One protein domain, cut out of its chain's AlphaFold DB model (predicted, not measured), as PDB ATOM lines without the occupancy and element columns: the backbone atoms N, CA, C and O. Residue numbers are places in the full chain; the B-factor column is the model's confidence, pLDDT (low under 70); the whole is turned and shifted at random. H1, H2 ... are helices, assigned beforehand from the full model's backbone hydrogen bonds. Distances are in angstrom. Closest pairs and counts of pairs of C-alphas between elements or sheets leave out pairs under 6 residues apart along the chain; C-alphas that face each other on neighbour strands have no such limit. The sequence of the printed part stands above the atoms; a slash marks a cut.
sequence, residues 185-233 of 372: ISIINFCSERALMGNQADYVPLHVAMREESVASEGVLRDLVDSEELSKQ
ATOM      1  N   ILE A 185      41.281 -33.926  -9.553       84.76
ATOM      2  CA  ILE A 185      40.436 -35.084  -9.215       84.76
ATOM      3  C   ILE A 185      39.157 -34.647  -8.490       84.76
ATOM      4  O   ILE A 185      38.088 -35.180  -8.779       84.76
ATOM      5  N   SER A 186      39.231 -33.653  -7.598       84.56
ATOM      6  CA  SER A 186      38.042 -33.105  -6.930       84.56
ATOM      7  C   SER A 186      37.076 -32.478  -7.937       84.56
ATOM      8  O   SER A 186      35.881 -32.739  -7.874       84.56
ATOM      9  N   ILE A 187      37.588 -31.768  -8.950       87.57
ATOM     10  CA  ILE A 187      36.764 -31.238 -10.051       87.57
ATOM     11  C   ILE A 187      36.061 -32.357 -10.831       87.57
ATOM     12  O   ILE A 187      34.890 -32.215 -11.186       87.57
ATOM     13  N   ILE A 188      36.745 -33.474 -11.105       87.20
ATOM     14  CA  ILE A 188      36.135 -34.630 -11.784       87.20
ATOM     15  C   ILE A 188      35.025 -35.238 -10.930       87.20
ATOM     16  O   ILE A 188      33.936 -35.500 -11.447       87.20
ATOM     17  N   ASN A 189      35.280 -35.432  -9.636       86.50
ATOM     18  CA  ASN A 189      34.296 -35.975  -8.705       86.50
ATOM     19  C   ASN A 189      33.064 -35.067  -8.626       86.50
ATOM     20  O   ASN A 189      31.956 -35.549  -8.841       86.50
ATOM     21  N   PHE A 190      33.257 -33.756  -8.464       86.50
ATOM     22  CA  PHE A 190      32.184 -32.759  -8.461       86.50
ATOM     23  C   PHE A 190      31.303 -32.836  -9.714       86.50
ATOM     24  O   PHE A 190      30.072 -32.877  -9.642       86.50
ATOM     25  N   CYS A 191      31.927 -32.877 -10.893       86.47
ATOM     26  CA  CYS A 191      31.206 -32.986 -12.159       86.47
ATOM     27  C   CYS A 191      30.459 -34.322 -12.280       86.47
ATOM     28  O   CYS A 191      29.324 -34.345 -12.758       86.47
ATOM     29  N   SER A 192      31.070 -35.416 -11.826       83.80
ATOM     30  CA  SER A 192      30.469 -36.753 -11.845       83.80
ATOM     31  C   SER A 192      29.258 -36.835 -10.914       83.80
ATOM     32  O   SER A 192      28.201 -37.310 -11.318       83.80
ATOM     33  N   GLU A 193      29.368 -36.305  -9.696       82.07
ATOM     34  CA  GLU A 193      28.265 -36.217  -8.737       82.07
ATOM     35  C   GLU A 193      27.109 -35.380  -9.288       82.07
ATOM     36  O   GLU A 193      25.954 -35.806  -9.255       82.07
ATOM     37  N   ARG A 194      27.407 -34.224  -9.889       80.96
ATOM     38  CA  ARG A 194      26.383 -33.371 -10.501       80.96
ATOM     39  C   ARG A 194      25.668 -34.061 -11.670       80.96
ATOM     40  O   ARG A 194      24.456 -33.897 -11.821       80.96
ATOM     41  N   ALA A 195      26.397 -34.827 -12.482       79.21
ATOM     42  CA  ALA A 195      25.821 -35.606 -13.575       79.21
ATOM     43  C   ALA A 195      24.904 -36.733 -13.061       79.21
ATOM     44  O   ALA A 195      23.859 -36.995 -13.662       79.21
ATOM     45  N   LEU A 196      25.252 -37.352 -11.926       77.98
ATOM     46  CA  LEU A 196      24.423 -38.359 -11.252       77.98
ATOM     47  C   LEU A 196      23.143 -37.763 -10.646       77.98
ATOM     48  O   LEU A 196      22.110 -38.423 -10.643       77.98
ATOM     49  N   MET A 197      23.166 -36.498 -10.212       73.02
ATOM     50  CA  MET A 197      21.987 -35.779  -9.696       73.02
ATOM     51  C   MET A 197      20.962 -35.372 -10.781       73.02
ATOM     52  O   MET A 197      20.051 -34.596 -10.504       73.02
ATOM     53  N   GLY A 198      21.092 -35.861 -12.019       62.69
ATOM     54  CA  GLY A 198      20.130 -35.606 -13.101       62.69
ATOM     55  C   GLY A 198      20.317 -34.274 -13.838       62.69
ATOM     56  O   GLY A 198      19.558 -33.970 -14.754       62.69
ATOM     57  N   ASN A 199      21.361 -33.503 -13.522       61.03
ATOM     58  CA  ASN A 199      21.693 -32.248 -14.207       61.03
ATOM     59  C   ASN A 199      22.578 -32.482 -15.449       61.03
ATOM     60  O   ASN A 199      23.572 -31.787 -15.652       61.03
ATOM     61  N   GLN A 200      22.252 -33.487 -16.268       58.69
ATOM     62  CA  GLN A 200      23.121 -33.953 -17.362       58.69
ATOM     63  C   GLN A 200      23.239 -32.976 -18.546       58.69
ATOM     64  O   GLN A 200      24.160 -33.103 -19.347       58.69
ATOM     65  N   ALA A 201      22.325 -32.010 -18.680       56.05
ATOM     66  CA  ALA A 201      22.263 -31.147 -19.861       56.05
ATOM     67  C   ALA A 201      23.204 -29.926 -19.816       56.05
ATOM     68  O   ALA A 201      23.447 -29.312 -20.857       56.05
ATOM     69  N   ASP A 202      23.766 -29.585 -18.652       67.79
ATOM     70  CA  ASP A 202      24.503 -28.334 -18.473       67.79
ATOM     71  C   ASP A 202      26.002 -28.565 -18.251       67.79
ATOM     72  O   ASP A 202      26.429 -29.151 -17.254       67.79
ATOM     73  N   TYR A 203      26.828 -28.019 -19.150       81.08
ATOM     74  CA  TYR A 203      28.265 -27.881 -18.902       81.08
ATOM     75  C   TYR A 203      28.497 -27.018 -17.658       81.08
ATOM     76  O   TYR A 203      28.024 -25.882 -17.574       81.08
ATOM     77  N   VAL A 204      29.297 -27.525 -16.724       83.75
ATOM     78  CA  VAL A 204      29.706 -26.792 -15.524       83.75
ATOM     79  C   VAL A 204      30.883 -25.870 -15.861       83.75
ATOM     80  O   VAL A 204      31.928 -26.352 -16.303       83.75
ATOM     81  N   PRO A 205      30.784 -24.546 -15.636       85.59
ATOM     82  CA  PRO A 205      31.936 -23.665 -15.780       85.59
ATOM     83  C   PRO A 205      33.037 -24.022 -14.770       85.59
ATOM     84  O   PRO A 205      32.762 -24.115 -13.575       85.59
ATOM     85  N   LEU A 206      34.292 -24.135 -15.222       86.41
ATOM     86  CA  LEU A 206      35.417 -24.558 -14.371       86.41
ATOM     87  C   LEU A 206      35.560 -23.727 -13.084       86.41
ATOM     88  O   LEU A 206      35.771 -24.287 -12.018       86.41
ATOM     89  N   HIS A 207      35.376 -22.404 -13.154       84.65
ATOM     90  CA  HIS A 207      35.453 -21.532 -11.974       84.65
ATOM     91  C   HIS A 207      34.385 -21.841 -10.909       84.65
ATOM     92  O   HIS A 207      34.614 -21.582  -9.732       84.65
ATOM     93  N   VAL A 208      33.224 -22.379 -11.305       85.55
ATOM     94  CA  VAL A 208      32.190 -22.832 -10.364       85.55
ATOM     95  C   VAL A 208      32.684 -24.085  -9.660       85.55
ATOM     96  O   VAL A 208      32.733 -24.088  -8.440       85.55
ATOM     97  N   ALA A 209      33.133 -25.093 -10.414       87.22
ATOM     98  CA  ALA A 209      33.679 -26.319  -9.836       87.22
ATOM     99  C   ALA A 209      34.872 -26.029  -8.907       87.22
ATOM    100  O   ALA A 209      34.923 -26.533  -7.796       87.22
ATOM    101  N   MET A 210      35.783 -25.136  -9.309       87.67
ATOM    102  CA  MET A 210      36.912 -24.713  -8.475       87.67
ATOM    103  C   MET A 210      36.474 -24.035  -7.178       87.67
ATOM    104  O   MET A 210      37.109 -24.229  -6.147       87.67
ATOM    105  N   ARG A 211      35.402 -23.240  -7.213       85.62
ATOM    106  CA  ARG A 211      34.876 -22.581  -6.018       85.62
ATOM    107  C   ARG A 211      34.226 -23.580  -5.064       85.62
ATOM    108  O   ARG A 211      34.499 -23.502  -3.872       85.62
ATOM    109  N   GLU A 212      33.389 -24.481  -5.576       85.69
ATOM    110  CA  GLU A 212      32.725 -25.503  -4.752       85.69
ATOM    111  C   GLU A 212      33.760 -26.448  -4.121       85.69
ATOM    112  O   GLU A 212      33.736 -26.688  -2.918       85.69
ATOM    113  N   GLU A 213      34.764 -26.860  -4.898       85.74
ATOM    114  CA  GLU A 213      35.825 -27.770  -4.452       85.74
ATOM    115  C   GLU A 213      37.002 -27.066  -3.754       85.74
ATOM    116  O   GLU A 213      38.030 -27.684  -3.470       85.74
ATOM    117  N   SER A 214      36.892 -25.760  -3.482       82.95
ATOM    118  CA  SER A 214      37.950 -24.960  -2.837       82.95
ATOM    119  C   SER A 214      39.333 -25.093  -3.506       82.95
ATOM    120  O   SER A 214      40.385 -25.039  -2.859       82.95
ATOM    121  N   VAL A 215      39.343 -25.250  -4.829       83.64
ATOM    122  CA  VAL A 215      40.543 -25.392  -5.649       83.64
ATOM    123  C   VAL A 215      41.055 -24.012  -6.046       83.64
ATOM    124  O   VAL A 215      40.514 -23.353  -6.929       83.64
ATOM    125  N   ALA A 216      42.147 -23.585  -5.416       75.99
ATOM    126  CA  ALA A 216      42.783 -22.292  -5.688       75.99
ATOM    127  C   ALA A 216      43.902 -22.349  -6.750       75.99
ATOM    128  O   ALA A 216      44.509 -21.326  -7.053       75.99
ATOM    129  N   SER A 217      44.231 -23.531  -7.283       76.59
ATOM    130  CA  SER A 217      45.370 -23.684  -8.196       76.59
ATOM    131  C   SER A 217      45.031 -23.205  -9.610       76.59
ATOM    132  O   SER A 217      44.179 -23.781 -10.285       76.59
ATOM    133  N   GLU A 218      45.751 -22.188 -10.089       70.58
ATOM    134  CA  GLU A 218      45.663 -21.700 -11.475       70.58
ATOM    135  C   GLU A 218      46.110 -22.758 -12.505       70.58
ATOM    136  O   GLU A 218      45.724 -22.695 -13.672       70.58
ATOM    137  N   GLY A 219      46.885 -23.763 -12.075       80.88
ATOM    138  CA  GLY A 219      47.372 -24.858 -12.919       80.88
ATOM    139  C   GLY A 219      46.332 -25.933 -13.244       80.88
ATOM    140  O   GLY A 219      46.550 -26.722 -14.156       80.88
ATOM    141  N   VAL A 220      45.176 -25.944 -12.574       83.91
ATOM    142  CA  VAL A 220      44.196 -27.046 -12.677       83.91
ATOM    143  C   VAL A 220      43.655 -27.236 -14.086       83.91
ATOM    144  O   VAL A 220      43.430 -28.366 -14.502       83.91
ATOM    145  N   LEU A 221      43.475 -26.154 -14.850       82.12
ATOM    146  CA  LEU A 221      43.066 -26.281 -16.249       82.12
ATOM    147  C   LEU A 221      44.117 -27.036 -17.067       82.12
ATOM    148  O   LEU A 221      43.756 -27.867 -17.891       82.12
ATOM    149  N   ARG A 222      45.402 -26.752 -16.834       83.20
ATOM    150  CA  ARG A 222      46.500 -27.442 -17.511       83.20
ATOM    151  C   ARG A 222      46.511 -28.915 -17.121       83.20
ATOM    152  O   ARG A 222      46.525 -29.763 -17.999       83.20
ATOM    153  N   ASP A 223      46.384 -29.213 -15.832       83.57
ATOM    154  CA  ASP A 223      46.373 -30.590 -15.336       83.57
ATOM    155  C   ASP A 223      45.188 -31.407 -15.890       83.57
ATOM    156  O   ASP A 223      45.351 -32.573 -16.247       83.57
ATOM    157  N   LEU A 224      43.997 -30.800 -16.002       84.10
ATOM    158  CA  LEU A 224      42.798 -31.436 -16.566       84.10
ATOM    159  C   LEU A 224      42.905 -31.694 -18.076       84.10
ATOM    160  O   LEU A 224      42.302 -32.645 -18.572       84.10
ATOM    161  N   VAL A 225      43.622 -30.835 -18.805       83.08
ATOM    162  CA  VAL A 225      43.755 -30.907 -20.269       83.08
ATOM    163  C   VAL A 225      44.922 -31.799 -20.686       83.08
ATOM    164  O   VAL A 225      44.770 -32.596 -21.607       83.08
ATOM    165  N   ASP A 226      46.062 -31.686 -20.007       82.73
ATOM    166  CA  ASP A 226      47.301 -32.366 -20.391       82.73
ATOM    167  C   ASP A 226      47.342 -33.824 -19.904       82.73
ATOM    168  O   ASP A 226      48.083 -34.641 -20.450       82.73
ATOM    169  N   SER A 227      46.538 -34.181 -18.896       80.88
ATOM    170  CA  SER A 227      46.432 -35.563 -18.430       80.88
ATOM    171  C   SER A 227      45.434 -36.367 -19.264       80.88
ATOM    172  O   SER A 227      44.217 -36.161 -19.210       80.88
ATOM    173  N   GLU A 228      45.944 -37.351 -20.006       79.63
ATOM    174  CA  GLU A 228      45.134 -38.271 -20.815       79.63
ATOM    175  C   GLU A 228      44.150 -39.095 -19.959       79.63
ATOM    176  O   GLU A 228      43.051 -39.429 -20.398       79.63
ATOM    177  N   GLU A 229      44.511 -39.410 -18.713       80.92
ATOM    178  CA  GLU A 229      43.663 -40.184 -17.797       80.92
ATOM    179  C   GLU A 229      42.488 -39.365 -17.252       80.92
ATOM    180  O   GLU A 229      41.383 -39.889 -17.086       80.92
ATOM    181  N   LEU A 230      42.715 -38.073 -16.990       80.10
ATOM    182  CA  LEU A 230      41.700 -37.158 -16.463       80.10
ATOM    183  C   LEU A 230      40.760 -36.670 -17.571       80.10
ATOM    184  O   LEU A 230      39.543 -36.646 -17.390       80.10
ATOM    185  N   SER A 231      41.310 -36.347 -18.741       74.25
ATOM    186  CA  SER A 231      40.536 -35.897 -19.904       74.25
ATOM    187  C   SER A 231      39.590 -36.970 -20.458       74.25
ATOM    188  O   SER A 231      38.566 -36.631 -21.044       74.25
ATOM    189  N   LYS A 232      39.850 -38.264 -20.216       81.18
ATOM    190  CA  LYS A 232      38.906 -39.358 -20.529       81.18
ATOM    191  C   LYS A 232      37.645 -39.351 -19.658       81.18
ATOM    192  O   LYS A 232      36.631 -39.908 -20.071       81.18
ATOM    193  N   GLN A 233      37.696 -38.747 -18.470       80.75
ATOM    194  CA  GLN A 233      36.585 -38.747 -17.507       80.75
ATOM    195  C   GLN A 233      35.682 -37.514 -17.636       80.75
ATOM    196  O   GLN A 233      34.564 -37.517 -17.124       80.75
TER     197      GLN A 233
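AT A GLANCE: This is residues 185 to 233 of the 372 residues of an uncharacterized protein of Trypanosoma brucei brucei (strain 927/4 GUTat10.1) (UniProt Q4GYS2). The longest helix, H1, points its first residues into a C-shaped frame of H2, the link after it, H3 and H4, with H2 packing crosswise on residues 187 to 191. The 49 printed residues, all helix by class, hold H1, H2, H3 and H4 in that order and are compact, with radius of gyration of the C-alphas 10.7 A and spans of 29 by 23 by 14 A.

IN THESE COORDINATES: H1, residues 185 to 196, begins at C-alpha (40.436, -35.084, -9.215) and is 16.5 A long. H2 is residues 206 to 212, 10.0 A; H3, 220 to 226, 9.9 A; H4, 228 to 231, 5.3 A, ends at C-alpha (40.536, -35.897, -19.904).

HOW THE PARTS SIT: H1 touches H2, about perpendicular at 90 degrees; their closest C-alphas, Ile 187 and Ala 209, are 5.8 A apart. H1 and H3 are near each other. H3 and H4 only just touch, with 3 pairs of C-alphas within 8 A, only at the corner; the closest, Leu 224 and Leu 230, are 5.8 A apart. H1 and H4 are close but not clearly touching, and H2 and H4 are apart. In H1, H2 and H3 every O i to N i+4 pair is within hydrogen-bond range; H4 is too short for one.

THE WHOLE: The C-alphas farthest apart, Gly 198 and Gly 219, are 29.3 A apart. The printed part has no cut and no long link; pLDDT is under 70 at residues 198 to 202.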